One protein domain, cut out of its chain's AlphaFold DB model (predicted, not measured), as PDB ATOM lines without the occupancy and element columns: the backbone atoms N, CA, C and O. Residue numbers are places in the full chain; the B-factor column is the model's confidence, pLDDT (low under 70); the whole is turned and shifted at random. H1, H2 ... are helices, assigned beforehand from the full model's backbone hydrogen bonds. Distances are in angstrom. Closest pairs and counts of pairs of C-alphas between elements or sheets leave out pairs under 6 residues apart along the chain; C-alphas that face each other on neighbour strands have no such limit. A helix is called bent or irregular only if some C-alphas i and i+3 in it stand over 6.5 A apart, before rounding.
ATOM      1  N   SER A 436       8.664  67.401  17.123       77.75
ATOM      2  CA  SER A 436       8.608  68.568  18.028       77.75
ATOM      3  C   SER A 436       9.932  68.894  18.752       77.75
ATOM      4  O   SER A 436       9.922  69.490  19.829       77.75
ATOM      5  N   GLY A 437      11.078  68.510  18.179       79.00
ATOM      6  CA  GLY A 437      12.417  68.823  18.693       79.00
ATOM      7  C   GLY A 437      12.940  67.883  19.786       79.00
ATOM      8  O   GLY A 437      14.058  68.077  20.268       79.00
ATOM      9  N   ARG A 438      12.173  66.856  20.173       82.56
ATOM     10  CA  ARG A 438      12.614  65.799  21.098       82.56
ATOM     11  C   ARG A 438      12.883  64.526  20.315       82.56
ATOM     12  O   ARG A 438      12.052  64.161  19.495       82.56
ATOM     13  N   LEU A 439      14.011  63.871  20.591       83.06
ATOM     14  CA  LEU A 439      14.368  62.593  19.977       83.06
ATOM     15  C   LEU A 439      13.246  61.570  20.208       83.06
ATOM     16  O   LEU A 439      12.670  61.531  21.300       83.06
ATOM     17  N   ALA A 440      12.929  60.788  19.180       81.06
ATOM     18  CA  ALA A 440      11.982  59.693  19.266       81.06
ATOM     19  C   ALA A 440      12.405  58.726  20.384       81.06
ATOM     20  O   ALA A 440      13.588  58.435  20.551       81.06
ATOM     21  N   ALA A 441      11.421  58.263  21.157       70.81
ATOM     22  CA  ALA A 441      11.609  57.266  22.212       70.81
ATOM     23  C   ALA A 441      12.150  55.942  21.648       70.81
ATOM     24  O   ALA A 441      12.942  55.253  22.283       70.81
ATOM     25  N   ASP A 442      11.736  55.626  20.423       74.81
ATOM     26  CA  ASP A 442      12.141  54.439  19.695       74.81
ATOM     27  C   ASP A 442      12.963  54.820  18.455       74.81
ATOM     28  O   ASP A 442      12.505  55.576  17.591       74.81
ATOM     29  N   LEU A 443      14.191  54.302  18.390       78.31
ATOM     30  CA  LEU A 443      15.131  54.505  17.289       78.31
ATOM     31  C   LEU A 443      15.239  53.276  16.366       78.31
ATOM     32  O   LEU A 443      15.929  53.354  15.346       78.31
ATOM     33  N   THR A 444      14.568  52.152  16.666       72.50
ATOM     34  CA  THR A 444      14.615  50.935  15.823       72.50
ATOM     35  C   THR A 444      13.956  51.144  14.462       72.50
ATOM     36  O   THR A 444      14.366  50.554  13.461       72.50
ATOM     37  N   GLY A 445      13.011  52.084  14.388       75.56
ATOM     38  CA  GLY A 445      12.355  52.503  13.150       75.56
ATOM     39  C   GLY A 445      13.249  53.240  12.139       75.56
ATOM     40  O   GLY A 445      12.754  53.595  11.067       75.56
ATOM     41  N   PHE A 446      14.531  53.475  12.441       84.00
ATOM     42  CA  PHE A 446      15.487  54.185  11.582       84.00
ATOM     43  C   PHE A 446      16.710  53.324  11.264       84.00
ATOM     44  O   PHE A 446      17.221  52.612  12.134       84.00
ATOM     45  N   SER A 447      17.192  53.402  10.023       84.31
ATOM     46  CA  SER A 447      18.419  52.715   9.603       84.31
ATOM     47  C   SER A 447      19.677  53.427  10.105       84.31
ATOM     48  O   SER A 447      19.637  54.612  10.438       84.31
ATOM     49  N   ASP A 448      20.820  52.745  10.101       83.25
ATOM     50  CA  ASP A 448      22.091  53.355  10.521       83.25
ATOM     51  C   ASP A 448      22.521  54.488   9.576       83.25
ATOM     52  O   ASP A 448      23.057  55.501  10.020       83.25
ATOM     53  N   ASP A 449      22.182  54.389   8.286       81.56
ATOM     54  CA  ASP A 449      22.366  55.469   7.308       81.56
ATOM     55  C   ASP A 449      21.447  56.675   7.573       81.56
ATOM     56  O   ASP A 449      21.812  57.822   7.303       81.56
ATOM     57  N   GLU A 450      20.220  56.447   8.049       84.69
ATOM     58  CA  GLU A 450      19.295  57.510   8.463       84.69
ATOM     59  C   GLU A 450      19.795  58.188   9.750       84.69
ATOM     60  O   GLU A 450      19.884  59.416   9.812       84.69
ATOM     61  N   LEU A 451      20.192  57.401  10.752       85.88
ATOM     62  CA  LEU A 451      20.741  57.898  12.014       85.88
ATOM     63  C   LEU A 451      22.054  58.662  11.797       85.88
ATOM     64  O   LEU A 451      22.210  59.779  12.294       85.88
ATOM     65  N   GLY A 452      22.957  58.113  10.985       84.06
ATOM     66  CA  GLY A 452      24.238  58.721  10.638       84.06
ATOM     67  C   GLY A 452      24.087  60.054   9.906       84.06
ATOM     68  O   GLY A 452      24.809  61.006  10.210       84.06
ATOM     69  N   ARG A 453      23.108  60.169   8.997       84.62
ATOM     70  CA  ARG A 453      22.790  61.442   8.327       84.62
ATOM     71  C   ARG A 453      22.250  62.494   9.291       84.62
ATOM     72  O   ARG A 453      22.562  63.665   9.111       84.62
ATOM     73  N   ALA A 454      21.481  62.103  10.305       87.25
ATOM     74  CA  ALA A 454      20.891  63.034  11.265       87.25
ATOM     75  C   ALA A 454      21.879  63.543  12.331       87.25
ATOM     76  O   ALA A 454      21.683  64.645  12.845       87.25
ATOM     77  N   LEU A 455      22.938  62.783  12.653       85.94
ATOM     78  CA  LEU A 455      23.916  63.097  13.711       85.94
ATOM     79  C   LEU A 455      24.414  64.561  13.744       85.94
ATOM     80  O   LEU A 455      24.451  65.120  14.843       85.94
ATOM     81  N   PRO A 456      24.777  65.213  12.616       86.75
ATOM     82  CA  PRO A 456      25.295  66.587  12.626       86.75
ATOM     83  C   PRO A 456      24.303  67.644  13.135       86.75
ATOM     84  O   PRO A 456      24.730  68.702  13.591       86.75
ATOM     85  N   ASP A 457      22.997  67.367  13.069       86.38
ATOM     86  CA  ASP A 457      21.925  68.318  13.393       86.38
ATOM     87  C   ASP A 457      21.280  68.077  14.770       86.38
ATOM     88  O   ASP A 457      20.314  68.760  15.141       86.38
ATOM     89  N   LEU A 458      21.789  67.103  15.528       87.12
ATOM     90  CA  LEU A 458      21.324  66.748  16.868       87.12
ATOM     91  C   LEU A 458      22.065  67.540  17.953       87.12
ATOM     92  O   LEU A 458      23.229  67.909  17.809       87.12
ATOM     93  N   THR A 459      21.399  67.797  19.084       88.62
ATOM     94  CA  THR A 459      22.093  68.349  20.262       88.62
ATOM     95  C   THR A 459      23.093  67.332  20.812       88.62
ATOM     96  O   THR A 459      22.948  66.138  20.568       88.62
ATOM     97  N   SER A 460      24.082  67.762  21.600       83.44
ATOM     98  CA  SER A 460      25.095  66.848  22.155       83.44
ATOM     99  C   SER A 460      24.483  65.650  22.896       83.44
ATOM    100  O   SER A 460      24.926  64.526  22.693       83.44
ATOM    101  N   ASP A 461      23.416  65.862  23.672       80.31
ATOM    102  CA  ASP A 461      22.718  64.788  24.396       80.31
ATOM    103  C   ASP A 461      21.979  63.823  23.450       80.31
ATOM    104  O   ASP A 461      21.957  62.608  23.662       80.31
ATOM    105  N   GLN A 462      21.378  64.356  22.383       84.19
ATOM    106  CA  GLN A 462      20.678  63.566  21.368       84.19
ATOM    107  C   GLN A 462      21.667  62.767  20.512       84.19
ATOM    108  O   GLN A 462      21.458  61.580  20.287       84.19
ATOM    109  N   ALA A 463      22.767  63.396  20.097       84.00
ATOM    110  CA  ALA A 463      23.842  62.766  19.344       84.00
ATOM    111  C   ALA A 463      24.509  61.647  20.153       84.00
ATOM    112  O   ALA A 463      24.765  60.584  19.603       84.00
ATOM    113  N   LEU A 464      24.718  61.839  21.461       79.56
ATOM    114  CA  LEU A 464      25.199  60.782  22.359       79.56
ATOM    115  C   LEU A 464      24.234  59.594  22.419       79.56
ATOM    116  O   LEU A 464      24.674  58.451  22.417       79.56
ATOM    117  N   THR A 465      22.927  59.857  22.444       80.94
ATOM    118  CA  THR A 465      21.905  58.799  22.471       80.94
ATOM    119  C   THR A 465      21.882  58.012  21.157       80.94
ATOM    120  O   THR A 465      21.853  56.785  21.181       80.94
ATOM    121  N   VAL A 466      21.958  58.701  20.014       83.12
ATOM    122  CA  VAL A 466      22.023  58.060  18.689       83.12
ATOM    123  C   VAL A 466      23.337  57.304  18.494       83.12
ATOM    124  O   VAL A 466      23.318  56.170  18.031       83.12
ATOM    125  N   ALA A 467      24.471  57.876  18.903       79.69
ATOM    126  CA  ALA A 467      25.766  57.205  18.840       79.69
ATOM    127  C   ALA A 467      25.801  55.949  19.725       79.69
ATOM    128  O   ALA A 467      26.330  54.931  19.300       79.69
ATOM    129  N   ALA A 468      25.190  55.989  20.914       76.69
ATOM    130  CA  ALA A 468      25.068  54.818  21.782       76.69
ATOM    131  C   ALA A 468      24.172  53.721  21.177       76.69
ATOM    132  O   ALA A 468      24.423  52.537  21.388       76.69
ATOM    133  N   GLU A 469      23.129  54.089  20.426       79.12
ATOM    134  CA  GLU A 469      22.310  53.129  19.672       79.12
ATOM    135  C   GLU A 469      23.104  52.494  18.521       79.12
ATOM    136  O   GLU A 469      23.089  51.273  18.382       79.12
ATOM    137  N   MET A 470      23.833  53.294  17.736       80.88
ATOM    138  CA  MET A 470      24.672  52.792  16.639       80.88
ATOM    139  C   MET A 470      25.800  51.884  17.155       80.88
ATOM    140  O   MET A 470      25.990  50.792  16.633       80.88
ATOM    141  N   ASP A 471      26.474  52.261  18.244       76.38
ATOM    142  CA  ASP A 471      27.522  51.450  18.886       76.38
ATOM    143  C   ASP A 471      26.971  50.119  19.439       76.38
ATOM    144  O   ASP A 471      27.588  49.057  19.293       76.38
ATOM    145  N   ARG A 472      25.743  50.129  19.987       75.69
ATOM    146  CA  ARG A 472      25.026  48.893  20.354       75.69
ATOM    147  C   ARG A 472      24.751  47.999  19.143       75.69
ATOM    148  O   ARG A 472      24.865  46.777  19.265       75.69
ATOM    149  N   ARG A 473      24.364  48.568  17.995       77.75
ATOM    150  CA  ARG A 473      24.108  47.812  16.752       77.75
ATOM    151  C   ARG A 473      25.388  47.233  16.158       77.75
ATOM    152  O   ARG A 473      25.380  46.061  15.787       77.75
ATOM    153  N   ASP A 474      26.483  47.982  16.170       73.69
ATOM    154  CA  ASP A 474      27.799  47.502  15.735       73.69
ATOM    155  C   ASP A 474      28.299  46.353  16.618       73.69
ATOM    156  O   ASP A 474      28.733  45.310  16.120       73.69
ATOM    157  N   THR A 475      28.145  46.485  17.939       70.56
ATOM    158  CA  THR A 475      28.454  45.406  18.888       70.56
ATOM    159  C   THR A 475      27.612  44.163  18.602       70.56
ATOM    160  O   THR A 475      28.122  43.041  18.608       70.56
ATOM    161  N   ALA A 476      26.326  44.348  18.291       69.25
ATOM    162  CA  ALA A 476      25.432  43.256  17.931       69.25
ATOM    163  C   ALA A 476      25.820  42.567  16.617       69.25
ATOM    164  O   ALA A 476      25.736  41.344  16.526       69.25
ATOM    165  N   ALA A 477      26.248  43.333  15.612       71.25
ATOM    166  CA  ALA A 477      26.683  42.816  14.318       71.25
ATOM    167  C   ALA A 477      27.969  41.978  14.416       71.25
ATOM    168  O   ALA A 477      28.201  41.114  13.572       71.25
ATOM    169  N   GLY A 478      28.773  42.192  15.462       64.62
ATOM    170  CA  GLY A 478      29.952  41.384  15.775       64.62
ATOM    171  C   GLY A 478      29.661  40.045  16.463       64.62
ATOM    172  O   GLY A 478      30.590  39.261  16.669       64.62
ATOM    173  N   LEU A 479      28.408  39.758  16.838       67.44
ATOM    174  CA  LEU A 479      28.062  38.521  17.539       67.44
ATOM    175  C   LEU A 479      28.026  37.309  16.584       67.44
ATOM    176  O   LEU A 479      27.554  37.419  15.449       67.44
ATOM    177  N   PRO A 480      28.463  36.116  17.029       54.56
ATOM    178  CA  PRO A 480      28.364  34.895  16.231       54.56
ATOM    179  C   PRO A 480      26.918  34.609  15.798       54.56
ATOM    180  O   PRO A 480      26.009  34.590  16.627       54.56
ATOM    181  N   GLY A 481      26.704  34.386  14.496       64.31
ATOM    182  CA  GLY A 481      25.377  34.143  13.915       64.31
ATOM    183  C   GLY A 481      24.549  35.405  13.631       64.31
ATOM    184  O   GLY A 481      23.464  35.292  13.062       64.31
ATOM    185  N   ALA A 482      25.049  36.598  13.970       68.75
ATOM    186  CA  ALA A 482      24.385  37.859  13.664       68.75
ATOM    187  C   ALA A 482      24.555  38.253  12.189       68.75
ATOM    188  O   ALA A 482      25.628  38.143  11.592       68.75
ATOM    189  N   ARG A 483      23.469  38.743  11.592       78.62
ATOM    190  CA  ARG A 483      23.417  39.212  10.205       78.62
ATOM    191  C   ARG A 483      23.599  40.729  10.165       78.62
ATOM    192  O   ARG A 483      22.631  41.478  10.290       78.62
ATOM    193  N   ALA A 484      24.836  41.184   9.970       76.19
ATOM    194  CA  ALA A 484      25.163  42.613   9.902       76.19
ATOM    195  C   ALA A 484      24.346  43.374   8.835       76.19
ATOM    196  O   ALA A 484      23.983  44.528   9.033       76.19
ATOM    197  N   ASP A 485      23.984  42.710   7.732       79.50
ATOM    198  CA  ASP A 485      23.173  43.286   6.653       79.50
ATOM    199  C   ASP A 485      21.693  43.512   7.021       79.50
ATOM    200  O   ASP A 485      20.978  44.164   6.260       79.50
ATOM    201  N   LEU A 486      21.220  42.951   8.140       84.00
ATOM    202  CA  LEU A 486      19.855  43.128   8.649       84.00
ATOM    203  C   LEU A 486      19.796  44.118   9.816       84.00
ATOM    204  O   LEU A 486      18.839  44.881   9.926       84.00
ATOM    205  N   ILE A 487      20.827  44.130  10.662       81.88
ATOM    206  CA  ILE A 487      20.866  44.918  11.902       81.88
ATOM    207  C   ILE A 487      20.799  46.427  11.630       81.88
ATOM    208  O   ILE A 487      20.093  47.131  12.349       81.88
ATOM    209  N   GLY A 488      21.450  46.909  10.568       78.06
ATOM    210  CA  GLY A 488      21.462  48.333  10.214       78.06
ATOM    211  C   GLY A 488      20.237  48.832   9.436       78.06
ATOM    212  O   GLY A 488      20.177  50.013   9.093       78.06
ATOM    213  N   LEU A 489      19.264  47.968   9.118       82.88
ATOM    214  CA  LEU A 489      18.057  48.341   8.364       82.88
ATOM    215  C   LEU A 489      16.982  48.964   9.268       82.88
ATOM    216  O   LEU A 489      16.897  48.660  10.453       82.88
ATOM    217  N   SER A 490      16.101  49.801   8.721       82.88
ATOM    218  CA  SER A 490      14.891  50.242   9.435       82.88
ATOM    219  C   SER A 490      13.818  49.146   9.470       82.88
ATOM    220  O   SER A 490      13.807  48.250   8.623       82.88
ATOM    221  N   ASP A 491      12.858  49.235  10.397       80.50
ATOM    222  CA  ASP A 491      11.736  48.278  10.478       80.50
ATOM    223  C   ASP A 491      10.929  48.204   9.168       80.50
ATOM    224  O   ASP A 491      10.499  47.131   8.741       80.50
ATOM    225  N   HIS A 492      10.783  49.333   8.466       79.44
ATOM    226  CA  HIS A 492      10.155  49.359   7.144       79.44
ATOM    227  C   HIS A 492      10.983  48.594   6.100       79.44
ATOM    228  O   HIS A 492      10.424  47.851   5.294       79.44
ATOM    229  N   GLN A 493      12.310  48.761   6.103       83.31
ATOM    230  CA  GLN A 493      13.210  48.053   5.188       83.31
ATOM    231  C   GLN A 493      13.238  46.546   5.471       83.31
ATOM    232  O   GLN A 493      13.200  45.757   4.526       83.31
ATOM    233  N   LEU A 494      13.226  46.139   6.744       84.62
ATOM    234  CA  LEU A 494      13.061  44.737   7.135       84.62
ATOM    235  C   LEU A 494      11.715  44.185   6.652       84.62
ATOM    236  O   LEU A 494      11.677  43.110   6.055       84.62
ATOM    237  N   GLY A 495      10.625  44.938   6.825       83.38
ATOM    238  CA  GLY A 495       9.289  44.553   6.366       83.38
ATOM    239  C   GLY A 495       9.139  44.473   4.840       83.38
ATOM    240  O   GLY A 495       8.426  43.605   4.334       83.38
ATOM    241  N   GLU A 496       9.796  45.349   4.075       85.62
ATOM    242  CA  GLU A 496       9.896  45.232   2.607       85.62
ATOM    243  C   GLU A 496      10.698  43.992   2.200       85.62
ATOM    244  O   GLU A 496      10.248  43.193   1.379       85.62
ATOM    245  N   ARG A 497      11.862  43.770   2.818       87.38
ATOM    246  CA  ARG A 497      12.709  42.612   2.510       87.38
ATOM    247  C   ARG A 497      12.005  41.296   2.844       87.38
ATOM    248  O   ARG A 497      12.060  40.359   2.051       87.38
ATOM    249  N   ALA A 498      11.257  41.255   3.947       87.06
ATOM    250  CA  ALA A 498      10.460  40.102   4.362       87.06
ATOM    251  C   ALA A 498       9.331  39.765   3.380       87.06
ATOM    252  O   ALA A 498       9.070  38.588   3.143       87.06
ATOM    253  N   ARG A 499       8.703  40.764   2.741       87.31
ATOM    254  CA  ARG A 499       7.646  40.540   1.732       87.31
ATOM    255  C   ARG A 499       8.120  39.754   0.510       87.31
ATOM    256  O   ARG A 499       7.299  39.145  -0.175       87.31
ATOM    257  N   HIS A 500       9.421  39.767   0.242       86.88
ATOM    258  CA  HIS A 500      10.034  39.099  -0.902       86.88
ATOM    259  C   HIS A 500      10.963  37.939  -0.511       86.88
ATOM    260  O   HIS A 500      11.477  37.254  -1.395       86.88
ATOM    261  N   ALA A 501      11.168  37.701   0.785       87.44
ATOM    262  CA  ALA A 501      12.057  36.666   1.293       87.44
ATOM    263  C   ALA A 501      11.358  35.303   1.414       87.44
ATOM    264  O   ALA A 501      10.180  35.203   1.754       87.44
ATOM    265  N   THR A 502      12.117  34.229   1.185       88.00
ATOM    266  CA  THR A 502      11.662  32.842   1.372       88.00
ATOM    267  C   THR A 502      12.766  31.991   1.993       88.00
ATOM    268  O   THR A 502      13.942  32.245   1.739       88.00
ATOM    269  N   GLY A 503      12.395  30.946   2.737       89.50
ATOM    270  CA  GLY A 503      13.348  30.002   3.333       89.50
ATOM    271  C   GLY A 503      14.212  30.649   4.417       89.50
ATOM    272  O   GLY A 503      13.701  31.409   5.240       89.50
ATOM    273  N   ASP A 504      15.514  30.368   4.389       82.81
ATOM    274  CA  ASP A 504      16.487  30.807   5.400       82.81
ATOM    275  C   ASP A 504      16.560  32.338   5.549       82.81
ATOM    276  O   ASP A 504      16.778  32.848   6.646       82.81
ATOM    277  N   GLU A 505      16.301  33.092   4.474       83.88
ATOM    278  CA  GLU A 505      16.266  34.561   4.511       83.88
ATOM    279  C   GLU A 505      15.097  35.084   5.358       83.88
ATOM    280  O   GLU A 505      15.260  36.025   6.131       83.88
ATOM    281  N   LEU A 506      13.919  34.459   5.248       85.81
ATOM    282  CA  LEU A 506      12.749  34.846   6.039       85.81
ATOM    283  C   LEU A 506      12.938  34.475   7.515       85.81
ATOM    284  O   LEU A 506      12.522  35.231   8.389       85.81
ATOM    285  N   ALA A 507      13.605  33.350   7.789       83.50
ATOM    286  CA  ALA A 507      13.967  32.954   9.147       83.50
ATOM    287  C   ALA A 507      14.942  33.956   9.788       83.50
ATOM    288  O   ALA A 507      14.715  34.387  10.914       83.50
ATOM    289  N   ALA A 508      15.974  34.399   9.061       82.25
ATOM    290  CA  ALA A 508      16.909  35.417   9.547       82.25
ATOM    291  C   ALA A 508      16.225  36.771   9.822       82.25
ATOM    292  O   ALA A 508      16.532  37.429  10.815       82.25
ATOM    293  N   LEU A 509      15.268  37.170   8.977       84.75
ATOM    294  CA  LEU A 509      14.471  38.385   9.174       84.75
ATOM    295  C   LEU A 509      13.543  38.291  10.392       84.75
ATOM    296  O   LEU A 509      13.405  39.270  11.119       84.75
ATOM    297  N   ALA A 510      12.936  37.124  10.633       83.12
ATOM    298  CA  ALA A 510      12.119  36.884  11.820       83.12
ATOM    299  C   ALA A 510      12.961  36.932  13.105       83.12
ATOM    300  O   ALA A 510      12.567  37.584  14.064       83.12
ATOM    301  N   VAL A 511      14.157  36.331  13.092       83.88
ATOM    302  CA  VAL A 511      15.098  36.387  14.223       83.88
ATOM    303  C   VAL A 511      15.498  37.828  14.549       83.88
ATOM    304  O   VAL A 511      15.537  38.200  15.720       83.88
ATOM    305  N   GLU A 512      15.767  38.663  13.540       85.38
ATOM    306  CA  GLU A 512      16.072  40.081  13.773       85.38
ATOM    307  C   GLU A 512      14.851  40.863  14.289       85.38
ATOM    308  O   GLU A 512      15.004  41.727  15.151       85.38
ATOM    309  N   ALA A 513      13.641  40.550  13.819       82.56
ATOM    310  CA  ALA A 513      12.415  41.172  14.320       82.56
ATOM    311  C   ALA A 513      12.157  40.828  15.800       82.56
ATOM    312  O   ALA A 513      11.949  41.737  16.607       82.56
ATOM    313  N   ASP A 514      12.270  39.550  16.175       81.88
ATOM    314  CA  ASP A 514      12.137  39.087  17.564       81.88
ATOM    315  C   ASP A 514      13.203  39.733  18.468       81.88
ATOM    316  O   ASP A 514      12.928  40.145  19.599       81.88
ATOM    317  N   ARG A 515      14.431  39.895  17.950       80.12
ATOM    318  CA  ARG A 515      15.521  40.595  18.646       80.12
ATOM    319  C   ARG A 515      15.154  42.046  18.957       80.12
ATOM    320  O   ARG A 515      15.408  42.508  20.071       80.12
ATOM    321  N   ARG A 516      14.569  42.772  17.999       80.75
ATOM    322  CA  ARG A 516      14.153  44.177  18.172       80.75
ATOM    323  C   ARG A 516      13.014  44.322  19.166       80.75
ATOM    324  O   ARG A 516      13.063  45.218  20.008       80.75
ATOM    325  N   GLU A 517      12.043  43.414  19.132       81.31
ATOM    326  CA  GLU A 517      10.974  43.369  20.134       81.31
ATOM    327  C   GLU A 517      11.551  43.164  21.545       81.31
ATOM    328  O   GLU A 517      11.196  43.882  22.487       81.31
ATOM    329  N   MET A 518      12.508  42.241  21.690       79.94
ATOM    330  CA  MET A 518      13.179  41.987  22.964       79.94
ATOM    331  C   MET A 518      14.005  43.194  23.439       79.94
ATOM    332  O   MET A 518      13.941  43.548  24.619       79.94
ATOM    333  N   LEU A 519      14.714  43.884  22.535       77.12
ATOM    334  CA  LEU A 519      15.426  45.129  22.848       77.12
ATOM    335  C   LEU A 519      14.470  46.219  23.343       77.12
ATOM    336  O   LEU A 519      14.741  46.818  24.378       77.12
ATOM    337  N   GLY A 520      13.339  46.441  22.668       75.94
ATOM    338  CA  GLY A 520      12.352  47.445  23.080       75.94
ATOM    339  C   GLY A 520      11.738  47.154  24.454       75.94
ATOM    340  O   GLY A 520      11.448  48.073  25.222       75.94
ATOM    341  N   ARG A 521      11.592  45.871  24.806       79.44
ATOM    342  CA  ARG A 521      11.084  45.443  26.116       79.44
ATOM    343  C   ARG A 521      12.108  45.614  27.243       79.44
ATOM    344  O   ARG A 521      11.727  45.998  28.347       79.44
ATOM    345  N   VAL A 522      13.379  45.290  26.995       81.50
ATOM    346  CA  VAL A 522      14.437  45.290  28.025       81.50
ATOM    347  C   VAL A 522      15.129  46.651  28.155       81.50
ATOM    348  O   VAL A 522      15.516  47.046  29.259       81.50
ATOM    349  N   PHE A 523      15.252  47.384  27.050       78.38
ATOM    350  CA  PHE A 523      15.917  48.683  26.954       78.38
ATOM    351  C   PHE A 523      14.965  49.782  26.446       78.38
ATOM    352  O   PHE A 523      15.221  50.372  25.391       78.38
ATOM    353  N   PRO A 524      13.867  50.087  27.163       71.94
ATOM    354  CA  PRO A 524      12.992  51.192  26.786       71.94
ATOM    355  C   PRO A 524      13.789  52.505  26.735       71.94
ATOM    356  O   PRO A 524      14.620  52.778  27.606       71.94
ATOM    357  N   ASP A 525      13.575  53.307  25.690       64.88
ATOM    358  CA  ASP A 525      14.331  54.542  25.419       64.88
ATOM    359  C   ASP A 525      15.860  54.331  25.300       64.88
ATOM    360  O   ASP A 525      16.657  55.233  25.585       64.88
ATOM    361  N   GLY A 526      16.290  53.118  24.930       68.19
ATOM    362  CA  GLY A 526      17.699  52.744  24.787       68.19
ATOM    363  C   GLY A 526      18.453  52.587  26.111       68.19
ATOM    364  O   GLY A 526      19.683  52.509  26.106       68.19
ATOM    365  N   ARG A 527      17.745  52.549  27.249       74.19
ATOM    366  CA  ARG A 527      18.319  52.356  28.588       74.19
ATOM    367  C   ARG A 527      17.725  51.137  29.266       74.19
ATOM    368  O   ARG A 527      16.530  50.891  29.166       74.19
ATOM    369  N   LEU A 528      18.554  50.414  30.018       80.94
ATOM    370  CA  LEU A 528      18.118  49.231  30.753       80.94
ATOM    371  C   LEU A 528      16.949  49.576  31.688       80.94
ATOM    372  O   LEU A 528      17.087  50.472  32.534       80.94
TER     373      LEU A 528
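AT A GLANCE: This is residues 436 to 528 of the 734 residues of the protein "Minor capsid protein 2" of Kitasatospora viridis (UniProt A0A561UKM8). Two helical hairpins, H1 with H2 and H4 with H5, follow each other along an elongated body, their turns at opposite ends of the long axis and the short helix H3 between them. An unnamed stretch, residues 436 to 447, leads into H1. The printed part has 93 residues with five named helices, H1 to H5 in chain order, and no named strand; its class is all helix. It is compact, with a radius of gyration of the C-alphas of 13.6 A, and spans 43 by 24 by 21 A.

HOW THE PARTS SIT: Start at H1, residues 448 to 457, and H2, residues 460 to 477: this hairpin touches at the C-alphas of Leu 455 and Ala 463, 5.6 A apart and its closest pair, through residues 463 to 470 of H2 alone, at a shallow tilt of 18 degrees, opposite ways. Next, H3, residues 484 to 487, touches H2 through its residues 473 to 477 alone; the closest C-alphas, of Ala 477 and Ala 484, are 4.7 A apart. H4, residues 491 to 500, and H5, residues 504 to 522, form the second hairpin, which only just touches, with 3 pairs of C-alphas within 8 A; the closest, of Ala 498 and Leu 506, are 6.0 A apart. Their lines stand at a shallow tilt of 23 degrees, opposite ways. H2 and H5 are apart. Every O i to N i+4 pair is within hydrogen-bond range in H2 and H5, against 4 of 6 in H1 and 5 of 6 in H4; H3 is too short for one.

IN THESE COORDINATES: Find C-alpha 448 at (22.091, 53.355, 10.521); from there H1 runs 15.2 A, irregular, with C-alphas 453 and 456 7.2 A apart. H2 runs 25.3 A, H3 5.3 A and H4 14.7 A. H5 runs 26.9 A, to C-alpha 522 at (14.437, 45.290, 28.025).

THE WHOLE: The C-alphas farthest apart, of Ser 460 and Gly 503, are 43.0 A apart. The printed part has no cut and no long link. Look for pLDDT under 70 at residue 476, residues 478 to 482 and residues 525 to 526 of this model.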